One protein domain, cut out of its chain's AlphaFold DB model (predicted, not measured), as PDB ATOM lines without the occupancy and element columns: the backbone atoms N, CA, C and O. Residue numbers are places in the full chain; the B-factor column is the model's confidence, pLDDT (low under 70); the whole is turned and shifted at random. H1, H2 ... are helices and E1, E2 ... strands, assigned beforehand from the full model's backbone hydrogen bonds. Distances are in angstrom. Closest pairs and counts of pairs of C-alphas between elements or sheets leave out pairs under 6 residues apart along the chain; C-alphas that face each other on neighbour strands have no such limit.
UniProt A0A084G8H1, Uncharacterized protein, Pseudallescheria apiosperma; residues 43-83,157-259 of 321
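Overview. This is residues 43 to 83 and 157 to 259 of the 321 residues of an uncharacterized protein of Pseudallescheria apiosperma (UniProt A0A084G8H1). With little regular structure, a strongly twisted antiparallel wall, E1-E2-E4, with H1 over one face, makes one end; the antiparallel pair E3-E5 follows beyond E4, and loops from residues 157 to 183 and 235 to 252 reach the other end. The printed part has 144 residues, 53 in named elements, class mixed: E1 E2 H1 E3 H2 E4 H3 H4 E5. It is compact, radius of gyration of the C-alphas 15.7 A, spanning 40 by 37 by 33 A.

Arrangement. E1, residues 46 to 52, and E2, 58 to 65, form a hairpin; N 49 and O 61 are 2.8 A apart. E4, 209 to 213, also neighbours E2; N 64 and O 210 are 2.8 A apart. H1, 70 to 78, is on this sheet, height 7.0 A; its closest C-alpha pair with E4 is Gly 70 and Val 209, 5.8 A. In E3, 184 to 187, and E5, 253 to 256, N 187 and O 253 are 2.7 A apart. The closest C-alphas of E3 and E4, Arg 185 and Ser 213, are 5.0 A apart. H3, 217 to 220, and H4, 228 to 234, are close but not clearly touching: closest C-alphas Leu 220 and Tyr 228, 5.5 A. H2, 191 to 195, touches no helix. Every O i to N i+4 pair is within hydrogen-bond range in H1, H2 and H4; H3 is too short.

Along the chain. E1, 19.7 A long, begins at C-alpha 46 (111.465, 79.890, 129.806); E2 measures 22.1 A, H1 12.1 A. E5 ends at C-alpha 256 (109.845, 97.121, 139.795).

Size, cuts and confidence. Residues 84 to 156 are not printed; C-alphas 83 and 157 are 19.8 A apart. Links H2 to E4 and H4 to E5 are long. In this model pLDDT is under 70 in 44 printed residues, among them 157 to 183.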
ATOM      1  N   LYS A  43     107.201  78.857 132.567       84.56
ATOM      2  CA  LYS A  43     106.339  78.990 131.387       84.56
ATOM      3  C   LYS A  43     107.040  78.414 130.152       84.56
ATOM      4  O   LYS A  43     108.266  78.333 130.104       84.56
ATOM      5  N   GLU A  44     106.265  78.039 129.139       86.75
ATOM      6  CA  GLU A  44     106.827  77.546 127.878       86.75
ATOM      7  C   GLU A  44     107.819  78.556 127.276       86.75
ATOM      8  O   GLU A  44     107.557  79.759 127.229       86.75
ATOM      9  N   GLY A  45     108.989  78.065 126.854       89.19
ATOM     10  CA  GLY A  45     110.082  78.895 126.334       89.19
ATOM     11  C   GLY A  45     110.921  79.618 127.398       89.19
ATOM     12  O   GLY A  45     111.797  80.405 127.042       89.19
ATOM     13  N   VAL A  46     110.674  79.365 128.686       92.38
ATOM     14  CA  VAL A  46     111.465  79.890 129.806       92.38
ATOM     15  C   VAL A  46     112.261  78.761 130.448       92.38
ATOM     16  O   VAL A  46     111.748  77.672 130.698       92.38
ATOM     17  N   HIS A  47     113.521  79.039 130.763       93.50
ATOM     18  CA  HIS A  47     114.433  78.107 131.402       93.50
ATOM     19  C   HIS A  47     114.819  78.607 132.790       93.50
ATOM     20  O   HIS A  47     115.286  79.732 132.957       93.50
ATOM     21  N   ARG A  48     114.658  77.740 133.791       92.81
ATOM     22  CA  ARG A  48     115.099  78.005 135.161       92.81
ATOM     23  C   ARG A  48     116.542  77.566 135.347       92.81
ATOM     24  O   ARG A  48     116.864  76.385 135.200       92.81
ATOM     25  N   ILE A  49     117.406  78.500 135.719       93.06
ATOM     26  CA  ILE A  49     118.796  78.236 136.086       93.06
ATOM     27  C   ILE A  49     118.892  78.282 137.605       93.06
ATOM     28  O   ILE A  49     118.655  79.320 138.212       93.06
ATOM     29  N   GLN A  50     119.241  77.155 138.216       92.12
ATOM     30  CA  GLN A  50     119.547  77.085 139.643       92.12
ATOM     31  C   GLN A  50     121.040  77.334 139.849       92.12
ATOM     32  O   GLN A  50     121.860  76.814 139.091       92.12
ATOM     33  N   TYR A  51     121.385  78.125 140.858       90.88
ATOM     34  CA  TYR A  51     122.763  78.430 141.226       90.88
ATOM     35  C   TYR A  51     122.868  78.636 142.736       90.88
ATOM     36  O   TYR A  51     121.867  78.868 143.413       90.88
ATOM     37  N   THR A  52     124.076  78.546 143.275       90.31
ATOM     38  CA  THR A  52     124.338  78.849 144.683       90.31
ATOM     39  C   THR A  52     124.946  80.238 144.751       90.31
ATOM     40  O   THR A  52     125.909  80.512 144.038       90.31
ATOM     41  N   CYS A  53     124.375  81.124 145.566       89.19
ATOM     42  CA  CYS A  53     124.971  82.432 145.810       89.19
ATOM     43  C   CYS A  53     126.325  82.264 146.526       89.19
ATOM     44  O   CYS A  53     126.540  81.260 147.204       89.19
ATOM     45  N   GLY A  54     127.225  83.248 146.449       85.00
ATOM     46  CA  GLY A  54     128.527  83.195 147.124       85.00
ATOM     47  C   GLY A  54     128.424  83.024 148.648       85.00
ATOM     48  O   GLY A  54     129.357  82.538 149.277       85.00
ATOM     49  N   CYS A  55     127.268  83.349 149.236       85.19
ATOM     50  CA  CYS A  55     126.962  83.160 150.652       85.19
ATOM     51  C   CYS A  55     126.473  81.739 150.997       85.19
ATOM     52  O   CYS A  55     126.233  81.440 152.163       85.19
ATOM     53  N   GLY A  56     126.287  80.872 149.998       87.62
ATOM     54  CA  GLY A  56     125.790  79.506 150.155       87.62
ATOM     55  C   GLY A  56     124.273  79.340 149.999       87.62
ATOM     56  O   GLY A  56     123.797  78.205 149.965       87.62
ATOM     57  N   GLU A  57     123.494  80.422 149.877       84.81
ATOM     58  CA  GLU A  57     122.045  80.301 149.677       84.81
ATOM     59  C   GLU A  57     121.701  79.785 148.266       84.81
ATOM     60  O   GLU A  57     122.239  80.281 147.270       84.81
ATOM     61  N   PRO A  58     120.790  78.799 148.144       86.88
ATOM     62  CA  PRO A  58     120.355  78.299 146.851       86.88
ATOM     63  C   PRO A  58     119.385  79.285 146.193       86.88
ATOM     64  O   PRO A  58     118.321  79.593 146.734       86.88
ATOM     65  N   MET A  59     119.721  79.704 144.981       87.94
ATOM     66  CA  MET A  59     118.996  80.690 144.191       87.94
ATOM     67  C   MET A  59     118.554  80.092 142.854       87.94
ATOM     68  O   MET A  59     119.067  79.071 142.388       87.94
ATOM     69  N   PHE A  60     117.576  80.724 142.213       89.62
ATOM     70  CA  PHE A  60     117.181  80.374 140.854       89.62
ATOM     71  C   PHE A  60     116.815  81.625 140.070       89.62
ATOM     72  O   PHE A  60     116.277  82.562 140.634       89.62
ATOM     73  N   VAL A  61     117.089  81.646 138.774       90.31
ATOM     74  CA  VAL A  61     116.668  82.718 137.871       90.31
ATOM     75  C   VAL A  61     115.955  82.103 136.679       90.31
ATOM     76  O   VAL A  61     116.430  81.127 136.099       90.31
ATOM     77  N   ASP A  62     114.819  82.689 136.320       91.50
ATOM     78  CA  ASP A  62     114.077  82.327 135.121       91.50
ATOM     79  C   ASP A  62     114.524  83.231 133.965       91.50
ATOM     80  O   ASP A  62     114.446  84.463 134.040       91.50
ATOM     81  N   VAL A  63     115.035  82.608 132.904       93.25
ATOM     82  CA  VAL A  63     115.574  83.289 131.723       93.25
ATOM     83  C   VAL A  63     114.922  82.780 130.446       93.25
ATOM     84  O   VAL A  63     114.535  81.616 130.344       93.25
ATOM     85  N   LYS A  64     114.828  83.647 129.446       93.88
ATOM     86  CA  LYS A  64     114.409  83.294 128.091       93.88
ATOM     87  C   LYS A  64     115.600  83.415 127.150       93.88
ATOM     88  O   LYS A  64     116.316  84.413 127.173       93.88
ATOM     89  N   GLU A  65     115.832  82.395 126.331       94.06
ATOM     90  CA  GLU A  65     116.936  82.409 125.375       94.06
ATOM     91  C   GLU A  65     116.658  83.402 124.242       94.06
ATOM     92  O   GLU A  65     115.608  83.343 123.598       94.06
ATOM     93  N   LEU A  66     117.598  84.315 123.988       92.31
ATOM     94  CA  LEU A  66     117.536  85.222 122.837       92.31
ATOM     95  C   LEU A  66     118.414  84.731 121.685       92.31
ATOM     96  O   LEU A  66     118.161  85.055 120.524       92.31
ATOM     97  N   ARG A  67     119.468  83.972 122.001       92.12
ATOM     98  CA  ARG A  67     120.450  83.451 121.047       92.12
ATOM     99  C   ARG A  67     120.821  82.018 121.401       92.12
ATOM    100  O   ARG A  67     121.057  81.778 122.579       92.12
ATOM    101  N   PRO A  68     120.992  81.121 120.413       95.00
ATOM    102  CA  PRO A  68     121.389  79.741 120.670       95.00
ATOM    103  C   PRO A  68     122.658  79.622 121.533       95.00
ATOM    104  O   PRO A  68     123.672  80.297 121.295       95.00
ATOM    105  N   GLY A  69     122.591  78.759 122.543       94.31
ATOM    106  CA  GLY A  69     123.635  78.555 123.548       94.31
ATOM    107  C   GLY A  69     123.771  79.716 124.537       94.31
ATOM    108  O   GLY A  69     124.779  79.810 125.243       94.31
ATOM    109  N   GLY A  70     122.825  80.657 124.537       93.88
ATOM    110  CA  GLY A  70     122.856  81.842 125.389       93.88
ATOM    111  C   GLY A  70     122.617  81.496 126.851       93.88
ATOM    112  O   GLY A  70     123.266  82.055 127.735       93.88
ATOM    113  N   ILE A  71     121.744  80.517 127.096       94.62
ATOM    114  CA  ILE A  71     121.459  79.987 128.432       94.62
ATOM    115  C   ILE A  71     122.720  79.377 129.046       94.62
ATOM    116  O   ILE A  71     123.020  79.632 130.210       94.62
ATOM    117  N   GLU A  72     123.473  78.592 128.279       95.44
ATOM    118  CA  GLU A  72     124.690  77.926 128.743       95.44
ATOM    119  C   GLU A  72     125.786  78.940 129.062       95.44
ATOM    120  O   GLU A  72     126.418  78.838 130.114       95.44
ATOM    121  N   ARG A  73     125.978  79.952 128.203       94.19
ATOM    122  CA  ARG A  73     126.926  81.047 128.470       94.19
ATOM    123  C   ARG A  73     126.544  81.810 129.734       94.19
ATOM    124  O   ARG A  73     127.376  81.944 130.625       94.19
ATOM    125  N   PHE A  74     125.277  82.204 129.857       93.19
ATOM    126  CA  PHE A  74     124.779  82.900 131.042       93.19
ATOM    127  C   PHE A  74     124.923  82.053 132.315       93.19
ATOM    128  O   PHE A  74     125.348  82.562 133.350       93.19
ATOM    129  N   ARG A  75     124.632  80.747 132.251       93.75
ATOM    130  CA  ARG A  75     124.839  79.814 133.370       93.75
ATOM    131  C   ARG A  75     126.311  79.762 133.783       93.75
ATOM    132  O   ARG A  75     126.596  79.830 134.975       93.75
ATOM    133  N   ASN A  76     127.225  79.655 132.820       92.56
ATOM    134  CA  ASN A  76     128.663  79.590 133.088       92.56
ATOM    135  C   ASN A  76     129.191  80.895 133.698       92.56
ATOM    136  O   ASN A  76     129.991  80.845 134.626       92.56
ATOM    137  N   GLU A  77     128.722  82.050 133.221       90.44
ATOM    138  CA  GLU A  77     129.070  83.358 133.790       90.44
ATOM    139  C   GLU A  77     128.522  83.528 135.211       90.44
ATOM    140  O   GLU A  77     129.234  83.993 136.098       90.44
ATOM    141  N   LEU A  78     127.277  83.107 135.448       89.56
ATOM    142  CA  LEU A  78     126.633  83.194 136.759       89.56
ATOM    143  C   LEU A  78     127.316  82.294 137.800       89.56
ATOM    144  O   LEU A  78     127.413  82.668 138.965       89.56
ATOM    145  N   MET A  79     127.789  81.119 137.378       88.88
ATOM    146  CA  MET A  79     128.499  80.153 138.224       88.88
ATOM    147  C   MET A  79     130.010  80.405 138.300       88.88
ATOM    148  O   MET A  79     130.711  79.674 139.004       88.88
ATOM    149  N   ALA A  80     130.531  81.408 137.588       86.81
ATOM    150  CA  ALA A  80     131.941  81.751 137.662       86.81
ATOM    151  C   ALA A  80     132.302  82.173 139.102       86.81
ATOM    152  O   ALA A  80     131.509  82.851 139.764       86.81
ATOM    153  N   PRO A  81     133.487  81.780 139.606       78.19
ATOM    154  CA  PRO A  81     133.889  82.112 140.962       78.19
ATOM    155  C   PRO A  81     133.874  83.628 141.174       78.19
ATOM    156  O   PRO A  81     134.440  84.389 140.384       78.19
ATOM    157  N   VAL A  82     133.225  84.066 142.255       69.50
ATOM    158  CA  VAL A  82     133.224  85.472 142.666       69.50
ATOM    159  C   VAL A  82     134.633  85.814 143.131       69.50
ATOM    160  O   VAL A  82     135.035  85.462 144.237       69.50
ATOM    161  N   VAL A  83     135.401  86.491 142.279       63.12
ATOM    162  CA  VAL A  83     136.673  87.090 142.690       63.12
ATOM    163  C   VAL A  83     136.330  88.229 143.643       63.12
ATOM    164  O   VAL A  83     135.714  89.217 143.238       63.12
ATOM    165  N   PRO A 157     126.895  99.248 154.859       47.31
ATOM    166  CA  PRO A 157     125.705  98.931 154.090       47.31
ATOM    167  C   PRO A 157     125.793  99.569 152.700       47.31
ATOM    168  O   PRO A 157     126.015 100.769 152.549       47.31
ATOM    169  N   LEU A 158     125.611  98.750 151.663       48.44
ATOM    170  CA  LEU A 158     125.499  99.222 150.287       48.44
ATOM    171  C   LEU A 158     124.105  99.813 150.076       48.44
ATOM    172  O   LEU A 158     123.098  99.112 150.157       48.44
ATOM    173  N   PHE A 159     124.052 101.104 149.760       47.84
ATOM    174  CA  PHE A 159     122.805 101.782 149.426       47.84
ATOM    175  C   PHE A 159     122.612 101.817 147.909       47.84
ATOM    176  O   PHE A 159     123.497 102.239 147.162       47.84
ATOM    177  N   LEU A 160     121.434 101.397 147.446       57.22
ATOM    178  CA  LEU A 160     121.003 101.596 146.066       57.22
ATOM    179  C   LEU A 160     120.080 102.815 146.015       57.22
ATOM    180  O   LEU A 160     118.952 102.770 146.499       57.22
ATOM    181  N   LEU A 161     120.547 103.900 145.401       52.62
ATOM    182  CA  LEU A 161     119.697 105.045 145.088       52.62
ATOM    183  C   LEU A 161     118.816 104.692 143.888       52.62
ATOM    184  O   LEU A 161     119.272 104.693 142.743       52.62
ATOM    185  N   LEU A 162     117.552 104.367 144.159       56.91
ATOM    186  CA  LEU A 162     116.550 104.098 143.134       56.91
ATOM    187  C   LEU A 162     115.629 105.312 142.993       56.91
ATOM    188  O   LEU A 162     114.943 105.701 143.933       56.91
ATOM    189  N   CYS A 163     115.592 105.906 141.801       48.78
ATOM    190  CA  CYS A 163     114.581 106.906 141.479       48.78
ATOM    191  C   CYS A 163     113.285 106.175 141.113       48.78
ATOM    192  O   CYS A 163     113.131 105.707 139.983       48.78
ATOM    193  N   ILE A 164     112.383 106.024 142.084       49.81
ATOM    194  CA  ILE A 164     111.052 105.461 141.847       49.81
ATOM    195  C   ILE A 164     110.134 106.615 141.455       49.81
ATOM    196  O   ILE A 164     109.856 107.505 142.256       49.81
ATOM    197  N   ASN A 165     109.668 106.615 140.208       39.94
ATOM    198  CA  ASN A 165     108.648 107.557 139.765       39.94
ATOM    199  C   ASN A 165     107.277 107.051 140.234       39.94
ATOM    200  O   ASN A 165     106.578 106.365 139.492       39.94
ATOM    201  N   THR A 166     106.930 107.328 141.492       45.19
ATOM    202  CA  THR A 166     105.546 107.179 141.967       45.19
ATOM    203  C   THR A 166     104.756 108.405 141.519       45.19
ATOM    204  O   THR A 166     105.282 109.519 141.565       45.19
ATOM    205  N   ARG A 167     103.521 108.209 141.035       41.53
ATOM    206  CA  ARG A 167     102.760 109.218 140.272       41.53
ATOM    207  C   ARG A 167     102.664 110.593 140.952       41.53
ATOM    208  O   ARG A 167     102.673 111.581 140.228       41.53
ATOM    209  N   ASN A 168     102.705 110.665 142.290       39.78
ATOM    210  CA  ASN A 168     102.529 111.917 143.042       39.78
ATOM    211  C   ASN A 168     103.570 112.242 144.133       39.78
ATOM    212  O   ASN A 168     103.404 113.247 144.825       39.78
ATOM    213  N   LEU A 169     104.638 111.457 144.329       40.78
ATOM    214  CA  LEU A 169     105.611 111.713 145.405       40.78
ATOM    215  C   LEU A 169     107.062 111.590 144.923       40.78
ATOM    216  O   LEU A 169     107.566 110.512 144.614       40.78
ATOM    217  N   THR A 170     107.758 112.725 144.924       42.22
ATOM    218  CA  THR A 170     109.197 112.847 144.671       42.22
ATOM    219  C   THR A 170     109.951 112.901 145.992       42.22
ATOM    220  O   THR A 170     110.395 113.953 146.449       42.22
ATOM    221  N   LYS A 171     110.115 111.748 146.636       44.28
ATOM    222  CA  LYS A 171     111.112 111.620 147.700       44.28
ATOM    223  C   LYS A 171     112.200 110.675 147.236       44.28
ATOM    224  O   LYS A 171     111.914 109.575 146.769       44.28
ATOM    225  N   LEU A 172     113.447 111.128 147.366       44.34
ATOM    226  CA  LEU A 172     114.605 110.247 147.359       44.34
ATOM    227  C   LEU A 172     114.437 109.352 148.588       44.34
ATOM    228  O   LEU A 172     114.767 109.731 149.711       44.34
ATOM    229  N   LEU A 173     113.764 108.228 148.400       47.56
ATOM    230  CA  LEU A 173     113.514 107.300 149.477       47.56
ATOM    231  C   LEU A 173     114.746 106.425 149.604       47.56
ATOM    232  O   LEU A 173     115.162 105.764 148.650       47.56
ATOM    233  N   HIS A 174     115.304 106.403 150.809       51.38
ATOM    234  CA  HIS A 174     116.014 105.220 151.250       51.38
ATOM    235  C   HIS A 174     115.000 104.083 151.192       51.38
ATOM    236  O   HIS A 174     114.100 103.989 152.025       51.38
ATOM    237  N   VAL A 175     115.086 103.280 150.135       53.72
ATOM    238  CA  VAL A 175     114.281 102.074 150.035       53.72
ATOM    239  C   VAL A 175     114.834 101.141 151.092       53.72
ATOM    240  O   VAL A 175     115.952 100.646 150.960       53.72
ATOM    241  N   ASP A 176     114.072 100.952 152.167       50.44
ATOM    242  CA  ASP A 176     114.344  99.881 153.108       50.44
ATOM    243  C   ASP A 176     114.208  98.564 152.337       50.44
ATOM    244  O   ASP A 176     113.122  98.131 151.940       50.44
ATOM    245  N   LEU A 177     115.361  97.962 152.066       55.88
ATOM    246  CA  LEU A 177     115.510  96.775 151.235       55.88
ATOM    247  C   LEU A 177     114.839  95.544 151.856       55.88
ATOM    248  O   LEU A 177     114.684  94.532 151.173       55.88
ATOM    249  N   SER A 178     114.395  95.628 153.118       49.50
ATOM    250  CA  SER A 178     113.553  94.609 153.746       49.50
ATOM    251  C   SER A 178     112.149  94.506 153.131       49.50
ATOM    252  O   SER A 178     111.479  93.496 153.338       49.50
ATOM    253  N   ILE A 179     111.722  95.514 152.359       51.66
ATOM    254  CA  ILE A 179     110.392  95.601 151.728       51.66
ATOM    255  C   ILE A 179     110.490  95.444 150.196       51.66
ATOM    256  O   ILE A 179     109.489  95.530 149.489       51.66
ATOM    257  N   CYS A 180     111.685  95.199 149.642       55.81
ATOM    258  CA  CYS A 180     111.842  95.078 148.193       55.81
ATOM    259  C   CYS A 180     111.018  93.904 147.634       55.81
ATOM    260  O   CYS A 180     111.175  92.777 148.110       55.81
ATOM    261  N   PRO A 181     110.194  94.132 146.597       57.97
ATOM    262  CA  PRO A 181     109.424  93.065 145.979       57.97
ATOM    263  C   PRO A 181     110.357  92.040 145.334       57.97
ATOM    264  O   PRO A 181     111.347  92.385 144.687       57.97
ATOM    265  N   ASP A 182     110.005  90.763 145.464       60.44
ATOM    266  CA  ASP A 182     110.799  89.636 144.957       60.44
ATOM    267  C   ASP A 182     110.886  89.586 143.419       60.44
ATOM    268  O   ASP A 182     111.659  88.808 142.857       60.44
ATOM    269  N   LYS A 183     110.104  90.415 142.715       66.69
ATOM    270  CA  LYS A 183     109.960  90.403 141.254       66.69
ATOM    271  C   LYS A 183     110.498  91.685 140.632       66.69
ATOM    272  O   LYS A 183     109.756  92.557 140.185       66.69
ATOM    273  N   VAL A 184     111.819  91.775 140.563       75.88
ATOM    274  CA  VAL A 184     112.507  92.878 139.891       75.88
ATOM    275  C   VAL A 184     112.922  92.466 138.480       75.88
ATOM    276  O   VAL A 184     113.566  91.430 138.306       75.88
ATOM    277  N   ARG A 185     112.573  93.269 137.465       78.31
ATOM    278  CA  ARG A 185     112.890  92.992 136.054       78.31
ATOM    279  C   ARG A 185     113.873  94.009 135.473       78.31
ATOM    280  O   ARG A 185     113.628  95.209 135.582       78.31
ATOM    281  N   PRO A 186     114.952  93.579 134.802       78.12
ATOM    282  CA  PRO A 186     115.792  94.491 134.039       78.12
ATOM    283  C   PRO A 186     115.119  94.863 132.705       78.12
ATOM    284  O   PRO A 186     114.909  94.019 131.838       78.12
ATOM    285  N   GLY A 187     114.798  96.142 132.517       78.19
ATOM    286  CA  GLY A 187     114.366  96.711 131.240       78.19
ATOM    287  C   GLY A 187     115.569  97.059 130.364       78.19
ATOM    288  O   GLY A 187     116.337  97.965 130.696       78.19
ATOM    289  N   LEU A 188     115.737  96.351 129.244       80.69
ATOM    290  CA  LEU A 188     116.880  96.509 128.337       80.69
ATOM    291  C   LEU A 188     116.676  97.664 127.340       80.69
ATOM    292  O   LEU A 188     115.678  97.658 126.622       80.69
ATOM    293  N   PRO A 189     117.619  98.617 127.220       78.75
ATOM    294  CA  PRO A 189     117.521  99.699 126.248       78.75
ATOM    295  C   PRO A 189     117.668  99.201 124.801       78.75
ATOM    296  O   PRO A 189     118.359  98.214 124.538       78.75
ATOM    297  N   PRO A 190     117.087  99.915 123.820       78.50
ATOM    298  CA  PRO A 190     117.194  99.556 122.418       78.50
ATOM    299  C   PRO A 190     118.642  99.679 121.936       78.50
ATOM    300  O   PRO A 190     119.370 100.609 122.291       78.50
ATOM    301  N   VAL A 191     119.031  98.771 121.037       76.38
ATOM    302  CA  VAL A 191     120.407  98.613 120.533       76.38
ATOM    303  C   VAL A 191     120.999  99.924 119.989       76.38
ATOM    304  O   VAL A 191     122.196 100.166 120.139       76.38
ATOM    305  N   GLY A 192     120.173 100.803 119.406       74.19
ATOM    306  CA  GLY A 192     120.602 102.113 118.903       74.19
ATOM    307  C   GLY A 192     121.095 103.073 119.994       74.19
ATOM    308  O   GLY A 192     122.088 103.771 119.789       74.19
ATOM    309  N   GLN A 193     120.477 103.070 121.181       72.31
ATOM    310  CA  GLN A 193     120.899 103.925 122.303       72.31
ATOM    311  C   GLN A 193     122.219 103.451 122.930       72.31
ATOM    312  O   GLN A 193     122.981 104.262 123.461       72.31
ATOM    313  N   VAL A 194     122.514 102.151 122.824       77.06
ATOM    314  CA  VAL A 194     123.764 101.554 123.313       77.06
ATOM    315  C   VAL A 194     124.892 101.736 122.292       77.06
ATOM    316  O   VAL A 194     125.921 102.321 122.619       77.06
ATOM    317  N   LYS A 195     124.699 101.306 121.034       76.19
ATOM    318  CA  LYS A 195     125.761 101.325 120.006       76.19
ATOM    319  C   LYS A 195     126.086 102.720 119.486       76.19
ATOM    320  O   LYS A 195     127.258 103.052 119.351       76.19
ATOM    321  N   VAL A 196     125.060 103.506 119.155       74.94
ATOM    322  CA  VAL A 196     125.238 104.786 118.447       74.94
ATOM    323  C   VAL A 196     125.469 105.909 119.446       74.94
ATOM    324  O   VAL A 196     126.413 106.679 119.318       74.94
ATOM    325  N   GLN A 197     124.620 105.987 120.472       70.31
ATOM    326  CA  GLN A 197     124.647 107.110 121.409       70.31
ATOM    327  C   GLN A 197     125.580 106.879 122.607       70.31
ATOM    328  O   GLN A 197     125.971 107.848 123.257       70.31
ATOM    329  N   ARG A 198     125.954 105.618 122.898       76.56
ATOM    330  CA  ARG A 198     126.729 105.220 124.092       76.56
ATOM    331  C   ARG A 198     126.159 105.816 125.388       76.56
ATOM    332  O   ARG A 198     126.897 106.237 126.274       76.56
ATOM    333  N   ASN A 199     124.828 105.884 125.475       79.69
ATOM    334  CA  ASN A 199     124.131 106.476 126.618       79.69
ATOM    335  C   ASN A 199     123.944 105.485 127.773       79.69
ATOM    336  O   ASN A 199     123.738 105.917 128.906       79.69
ATOM    337  N   TYR A 200     124.034 104.184 127.487       78.12
ATOM    338  CA  TYR A 200     123.867 103.102 128.451       78.12
ATOM    339  C   TYR A 200     125.045 102.133 128.405       78.12
ATOM    340  O   TYR A 200     125.605 101.893 127.333       78.12
ATOM    341  N   LEU A 201     125.371 101.556 129.560       79.94
ATOM    342  CA  LEU A 201     126.393 100.528 129.730       79.94
ATOM    343  C   LEU A 201     125.818  99.347 130.515       79.94
ATOM    344  O   LEU A 201     125.222  99.547 131.575       79.94
ATOM    345  N   TYR A 202     126.007  98.139 129.990       80.00
ATOM    346  CA  TYR A 202     125.765  96.870 130.677       80.00
ATOM    347  C   TYR A 202     126.601  95.757 130.038       80.00
ATOM    348  O   TYR A 202     126.977  95.853 128.868       80.00
ATOM    349  N   GLU A 203     126.872  94.706 130.807       79.88
ATOM    350  CA  GLU A 203     127.608  93.510 130.383       79.88
ATOM    351  C   GLU A 203     126.777  92.250 130.704       79.88
ATOM    352  O   GLU A 203     126.227  92.180 131.804       79.88
ATOM    353  N   PRO A 204     126.692  91.253 129.800       78.69
ATOM    354  CA  PRO A 204     127.212  91.244 128.429       78.69
ATOM    355  C   PRO A 204     126.330  92.046 127.452       78.69
ATOM    356  O   PRO A 204     125.101  92.049 127.542       78.69
ATOM    357  N   PHE A 205     126.963  92.712 126.477       76.06
ATOM    358  CA  PHE A 205     126.281  93.379 125.366       76.06
ATOM    359  C   PHE A 205     126.696  92.778 124.016       76.06
ATOM    360  O   PHE A 205     127.888  92.772 123.698       76.06
ATOM    361  N   PRO A 206     125.746  92.386 123.148       78.75
ATOM    362  CA  PRO A 206     124.306  92.264 123.399       78.75
ATOM    363  C   PRO A 206     123.992  91.097 124.344       78.75
ATOM    364  O   PRO A 206     124.752  90.136 124.412       78.75
ATOM    365  N   THR A 207     122.858  91.170 125.037       82.38
ATOM    366  CA  THR A 207     122.437  90.113 125.956       82.38
ATOM    367  C   THR A 207     122.065  88.849 125.186       82.38
ATOM    368  O   THR A 207     121.334  88.904 124.195       82.38
ATOM    369  N   ASP A 208     122.560  87.708 125.652       89.12
ATOM    370  CA  ASP A 208     122.241  86.401 125.077       89.12
ATOM    371  C   ASP A 208     120.935  85.804 125.628       89.12
ATOM    372  O   ASP A 208     120.329  84.930 125.002       89.12
ATOM    373  N   VAL A 209     120.488  86.298 126.785       90.69
ATOM    374  CA  VAL A 209     119.264  85.878 127.472       90.69
ATOM    375  C   VAL A 209     118.478  87.081 127.984       90.69
ATOM    376  O   VAL A 209     119.042  88.119 128.316       90.69
ATOM    377  N   GLU A 210     117.165  86.939 128.081       89.75
ATOM    378  CA  GLU A 210     116.282  87.884 128.756       89.75
ATOM    379  C   GLU A 210     116.001  87.370 130.172       89.75
ATOM    380  O   GLU A 210     115.472  86.272 130.349       89.75
ATOM    381  N   VAL A 211     116.377  88.148 131.189       87.81
ATOM    382  CA  VAL A 211     116.134  87.813 132.599       87.81
ATOM    383  C   VAL A 211     114.729  88.266 132.982       87.81
ATOM    384  O   VAL A 211     114.434  89.458 132.958       87.81
ATOM    385  N   LEU A 212     113.865  87.324 133.363       84.69
ATOM    386  CA  LEU A 212     112.459  87.617 133.667       84.69
ATOM    387  C   LEU A 212     112.225  88.092 135.098       84.69
ATOM    388  O   LEU A 212     111.225  88.760 135.353       84.69
ATOM    389  N   SER A 213     113.096  87.716 136.031       81.62
ATOM    390  CA  SER A 213     113.049  88.158 137.426       81.62
ATOM    391  C   SER A 213     114.398  87.930 138.095       81.62
ATOM    392  O   SER A 213     114.910  86.809 138.077       81.62
ATOM    393  N   ILE A 214     114.955  88.968 138.712       81.06
ATOM    394  CA  ILE A 214     116.151  88.842 139.546       81.06
ATOM    395  C   ILE A 214     115.718  88.248 140.893       81.06
ATOM    396  O   ILE A 214     114.911  88.870 141.587       81.06
ATOM    397  N   PRO A 215     116.213  87.060 141.276       72.81
ATOM    398  CA  PRO A 215     115.762  86.400 142.493       72.81
ATOM    399  C   PRO A 215     116.221  87.142 143.738       72.81
ATOM    400  O   PRO A 215     117.398  87.494 143.839       72.81
ATOM    401  N   LYS A 216     115.294  87.321 144.688       75.44
ATOM    402  CA  LYS A 216     115.511  87.962 145.994       75.44
ATOM    403  C   LYS A 216     116.470  89.145 145.882       75.44
ATOM    404  O   LYS A 216     117.585  89.111 146.401       75.44
ATOM    405  N   PHE A 217     116.056  90.197 145.183       76.69
ATOM    406  CA  PHE A 217     116.893  91.385 145.013       76.69
ATOM    407  C   PHE A 217     117.388  91.950 146.360       76.69
ATOM    408  O   PHE A 217     118.537  92.364 146.477       76.69
ATOM    409  N   SER A 218     116.559  91.852 147.404       74.00
ATOM    410  CA  SER A 218     116.918  92.170 148.790       74.00
ATOM    411  C   SER A 218     118.081  91.329 149.329       74.00
ATOM    412  O   SER A 218     118.938  91.853 150.035       74.00
ATOM    413  N   HIS A 219     118.160  90.040 148.977       80.12
ATOM    414  CA  HIS A 219     119.265  89.157 149.352       80.12
ATOM    415  C   HIS A 219     120.585  89.606 148.714       80.12
ATOM    416  O   HIS A 219     121.605  89.624 149.395       80.12
ATOM    417  N   LEU A 220     120.568  90.032 147.445       75.31
ATOM    418  CA  LEU A 220     121.770  90.497 146.734       75.31
ATOM    419  C   LEU A 220     122.401  91.756 147.342       75.31
ATOM    420  O   LEU A 220     123.564  92.047 147.064       75.31
ATOM    421  N   LEU A 221     121.634  92.503 148.135       74.75
ATOM    422  CA  LEU A 221     122.065  93.740 148.781       74.75
ATOM    423  C   LEU A 221     122.420  93.550 150.259       74.75
ATOM    424  O   LEU A 221     122.876  94.494 150.904       74.75
ATOM    425  N   LYS A 222     122.238  92.342 150.808       76.31
ATOM    426  CA  LYS A 222     122.723  92.025 152.152       76.31
ATOM    427  C   LYS A 222     124.254  92.081 152.166       76.31
ATOM    428  O   LYS A 222     124.886  91.734 151.169       76.31
ATOM    429  N   PRO A 223     124.873  92.470 153.291       74.62
ATOM    430  CA  PRO A 223     126.316  92.349 153.433       74.62
ATOM    431  C   PRO A 223     126.753  90.885 153.260       74.62
ATOM    432  O   PRO A 223     126.023  89.955 153.620       74.62
ATOM    433  N   GLY A 224     127.939  90.677 152.687       77.75
ATOM    434  CA  GLY A 224     128.529  89.352 152.488       77.75
ATOM    435  C   GLY A 224     129.023  89.090 151.065       77.75
ATOM    436  O   GLY A 224     128.911  89.926 150.168       77.75
ATOM    437  N   ALA A 225     129.598  87.904 150.865       80.19
ATOM    438  CA  ALA A 225     130.061  87.446 149.562       80.19
ATOM    439  C   ALA A 225     128.862  87.037 148.693       80.19
ATOM    440  O   ALA A 225     128.466  85.880 148.675       80.19
ATOM    441  N   HIS A 226     128.263  87.983 147.977       84.31
ATOM    442  CA  HIS A 226     127.143  87.718 147.064       84.31
ATOM    443  C   HIS A 226     127.567  87.909 145.606       84.31
ATOM    444  O   HIS A 226     128.542  88.603 145.324       84.31
ATOM    445  N   HIS A 227     126.803  87.376 144.649       81.19
ATOM    446  CA  HIS A 227     127.014  87.646 143.210       81.19
ATOM    447  C   HIS A 227     126.554  89.062 142.800       81.19
ATOM    448  O   HIS A 227     126.080  89.279 141.683       81.19
ATOM    449  N   TYR A 228     126.663  90.043 143.699       77.81
ATOM    450  CA  TYR A 228     126.164  91.398 143.489       77.81
ATOM    451  C   TYR A 228     126.854  92.062 142.286       77.81
ATOM    452  O   TYR A 228     126.187  92.696 141.473       77.81
ATOM    453  N   ASP A 229     128.164  91.854 142.105       79.94
ATOM    454  CA  ASP A 229     128.919  92.438 140.990       79.94
ATOM    455  C   ASP A 229     128.426  91.944 139.624       79.94
ATOM    456  O   ASP A 229     128.360  92.731 138.681       79.94
ATOM    457  N   PHE A 230     128.033  90.671 139.517       86.44
ATOM    458  CA  PHE A 230     127.434  90.131 138.296       86.44
ATOM    459  C   PHE A 230     126.111  90.845 137.994       86.44
ATOM    460  O   PHE A 230     125.960  91.482 136.949       86.44
ATOM    461  N   TRP A 231     125.180  90.839 138.951       84.56
ATOM    462  CA  TRP A 231     123.859  91.435 138.761       84.56
ATOM    463  C   TRP A 231     123.929  92.945 138.499       84.56
ATOM    464  O   TRP A 231     123.294  93.447 137.572       84.56
ATOM    465  N   LEU A 232     124.777  93.678 139.223       81.81
ATOM    466  CA  LEU A 232     124.961  95.118 139.022       81.81
ATOM    467  C   LEU A 232     125.611  95.482 137.683       81.81
ATOM    468  O   LEU A 232     125.486  96.633 137.260       81.81
ATOM    469  N   LYS A 233     126.327  94.562 137.031       82.62
ATOM    470  CA  LYS A 233     126.863  94.761 135.675       82.62
ATOM    471  C   LYS A 233     125.826  94.490 134.589       82.62
ATOM    472  O   LYS A 233     125.842  95.166 133.562       82.62
ATOM    473  N   THR A 234     124.921  93.544 134.836       82.06
ATOM    474  CA  THR A 234     123.838  93.211 133.896       82.06
ATOM    475  C   THR A 234     122.758  94.289 133.818       82.06
ATOM    476  O   THR A 234     122.096  94.427 132.790       82.06
ATOM    477  N   ILE A 235     122.585  95.085 134.879       83.56
ATOM    478  CA  ILE A 235     121.586  96.156 134.914       83.56
ATOM    479  C   ILE A 235     122.093  97.367 134.109       83.56
ATOM    480  O   ILE A 235     123.171  97.887 134.409       83.56
ATOM    481  N   PRO A 236     121.322  97.866 133.124       80.06
ATOM    482  CA  PRO A 236     121.734  98.996 132.303       80.06
ATOM    483  C   PRO A 236     121.870 100.279 133.120       80.06
ATOM    484  O   PRO A 236     120.912 100.772 133.714       80.06
ATOM    485  N   LYS A 237     123.081 100.848 133.098       78.56
ATOM    486  CA  LYS A 237     123.425 102.115 133.754       78.56
ATOM    487  C   LYS A 237     123.480 103.233 132.730       78.56
ATOM    488  O   LYS A 237     124.149 103.108 131.704       78.56
ATOM    489  N   LYS A 238     122.801 104.340 133.015       77.25
ATOM    490  CA  LYS A 238     122.818 105.538 132.173       77.25
ATOM    491  C   LYS A 238     124.067 106.368 132.491       77.25
ATOM    492  O   LYS A 238     124.294 106.690 133.649       77.25
ATOM    493  N   LEU A 239     124.882 106.694 131.484       74.25
ATOM    494  CA  LEU A 239     126.224 107.270 131.696       74.25
ATOM    495  C   LEU A 239     126.291 108.805 131.659       74.25
ATOM    496  O   LEU A 239     127.171 109.388 132.280       74.25
ATOM    497  N   ARG A 240     125.445 109.459 130.855       63.56
ATOM    498  CA  ARG A 240     125.710 110.835 130.377       63.56
ATOM    499  C   ARG A 240     124.695 111.887 130.790       63.56
ATOM    500  O   ARG A 240     124.882 113.057 130.485       63.56
ATOM    501  N   THR A 241     123.608 111.488 131.432       59.25
ATOM    502  CA  THR A 241     122.595 112.440 131.882       59.25
ATOM    503  C   THR A 241     122.484 112.349 133.379       59.25
ATOM    504  O   THR A 241     122.254 111.257 133.903       59.25
ATOM    505  N   GLU A 242     122.566 113.503 134.023       62.59
ATOM    506  CA  GLU A 242     122.085 113.676 135.380       62.59
ATOM    507  C   GLU A 242     120.649 113.141 135.491       62.59
ATOM    508  O   GLU A 242     119.883 113.136 134.513       62.59
ATOM    509  N   LEU A 243     120.307 112.617 136.665       57.84
ATOM    510  CA  LEU A 243     118.971 112.120 136.979       57.84
ATOM    511  C   LEU A 243     118.013 113.313 137.070       57.84
ATOM    512  O   LEU A 243     117.659 113.772 138.147       57.84
ATOM    513  N   VAL A 244     117.608 113.836 135.913       56.78
ATOM    514  CA  VAL A 244     116.635 114.923 135.822       56.78
ATOM    515  C   VAL A 244     115.238 114.322 135.815       56.78
ATOM    516  O   VAL A 244     114.909 113.492 134.961       56.78
ATOM    517  N   TYR A 245     114.412 114.760 136.761       54.75
ATOM    518  CA  TYR A 245     113.005 114.391 136.833       54.75
ATOM    519  C   TYR A 245     112.284 114.763 135.530       54.75
ATOM    520  O   TYR A 245     112.324 115.908 135.074       54.75
ATOM    521  N   ARG A 246     111.607 113.783 134.930       54.66
ATOM    522  CA  ARG A 246     110.619 114.000 133.871       54.66
ATOM    523  C   ARG A 246     109.357 113.200 134.202       54.66
ATOM    524  O   ARG A 246     109.486 112.064 134.668       54.66
ATOM    525  N   PRO A 247     108.158 113.758 133.958       51.28
ATOM    526  CA  PRO A 247     106.903 113.050 134.194       51.28
ATOM    527  C   PRO A 247     106.883 111.737 133.403       51.28
ATOM    528  O   PRO A 247     107.302 111.722 132.248       51.28
ATOM    529  N   ALA A 248     106.456 110.662 134.075       53.94
ATOM    530  CA  ALA A 248     106.348 109.262 133.641       53.94
ATOM    531  C   ALA A 248     106.851 108.940 132.217       53.94
ATOM    532  O   ALA A 248     106.076 108.607 131.321       53.94
ATOM    533  N   VAL A 249     108.169 108.999 132.005       55.19
ATOM    534  CA  VAL A 249     108.787 108.419 130.809       55.19
ATOM    535  C   VAL A 249     109.207 107.005 131.171       55.19
ATOM    536  O   VAL A 249     109.982 106.824 132.109       55.19
ATOM    537  N   VAL A 250     108.707 106.009 130.435       57.56
ATOM    538  CA  VAL A 250     109.158 104.618 130.567       57.56
ATOM    539  C   VAL A 250     110.662 104.582 130.291       57.56
ATOM    540  O   VAL A 250     111.112 104.797 129.163       57.56
ATOM    541  N   GLY A 251     111.439 104.415 131.359       62.34
ATOM    542  CA  GLY A 251     112.893 104.350 131.327       62.34
ATOM    543  C   GLY A 251     113.394 102.912 131.233       62.34
ATOM    544  O   GLY A 251     112.686 101.965 131.556       62.34
ATOM    545  N   TRP A 252     114.646 102.760 130.812       71.56
ATOM    546  CA  TRP A 252     115.370 101.489 130.845       71.56
ATOM    547  C   TRP A 252     116.147 101.388 132.162       71.56
ATOM    548  O   TRP A 252     116.580 102.416 132.687       71.56
ATOM    549  N   GLY A 253     116.340 100.183 132.701       76.44
ATOM    550  CA  GLY A 253     116.941 100.005 134.027       76.44
ATOM    551  C   GLY A 253     116.230  98.948 134.857       76.44
ATOM    552  O   GLY A 253     115.855  97.895 134.352       76.44
ATOM    553  N   LEU A 254     116.057  99.230 136.144       74.12
ATOM    554  CA  LEU A 254     115.350  98.362 137.073       74.12
ATOM    555  C   LEU A 254     113.849  98.684 137.027       74.12
ATOM    556  O   LEU A 254     113.433  99.745 137.485       74.12
ATOM    557  N   MET A 255     113.042  97.789 136.463       70.44
ATOM    558  CA  MET A 255     111.585  97.887 136.512       70.44
ATOM    559  C   MET A 255     111.081  97.057 137.685       70.44
ATOM    560  O   MET A 255     111.201  95.828 137.707       70.44
ATOM    561  N   VAL A 256     110.537  97.749 138.677       71.06
ATOM    562  CA  VAL A 256     109.845  97.121 139.795       71.06
ATOM    563  C   VAL A 256     108.413  96.858 139.348       71.06
ATOM    564  O   VAL A 256     107.672  97.795 139.067       71.06
ATOM    565  N   HIS A 257     108.050  95.584 139.231       64.50
ATOM    566  CA  HIS A 257     106.664  95.195 139.012       64.50
ATOM    567  C   HIS A 257     106.020  94.955 140.374       64.50
ATOM    568  O   HIS A 257     106.274  93.932 141.011       64.50
ATOM    569  N   GLU A 258     105.188  95.895 140.815       65.88
ATOM    570  CA  GLU A 258     104.361  95.771 142.024       65.88
ATOM    571  C   GLU A 258     103.108  94.920 141.753       65.88
ATOM    572  O   GLU A 258     101.994  95.255 142.146       65.88
ATOM    573  N   ASP A 259     103.282  93.801 141.051       67.00
ATOM    574  CA  ASP A 259     102.174  92.912 140.730       67.00
ATOM    575  C   ASP A 259     101.857  92.024 141.940       67.00
ATOM    576  O   ASP A 259     102.750  91.421 142.548       67.00
TER     577      ASP A 259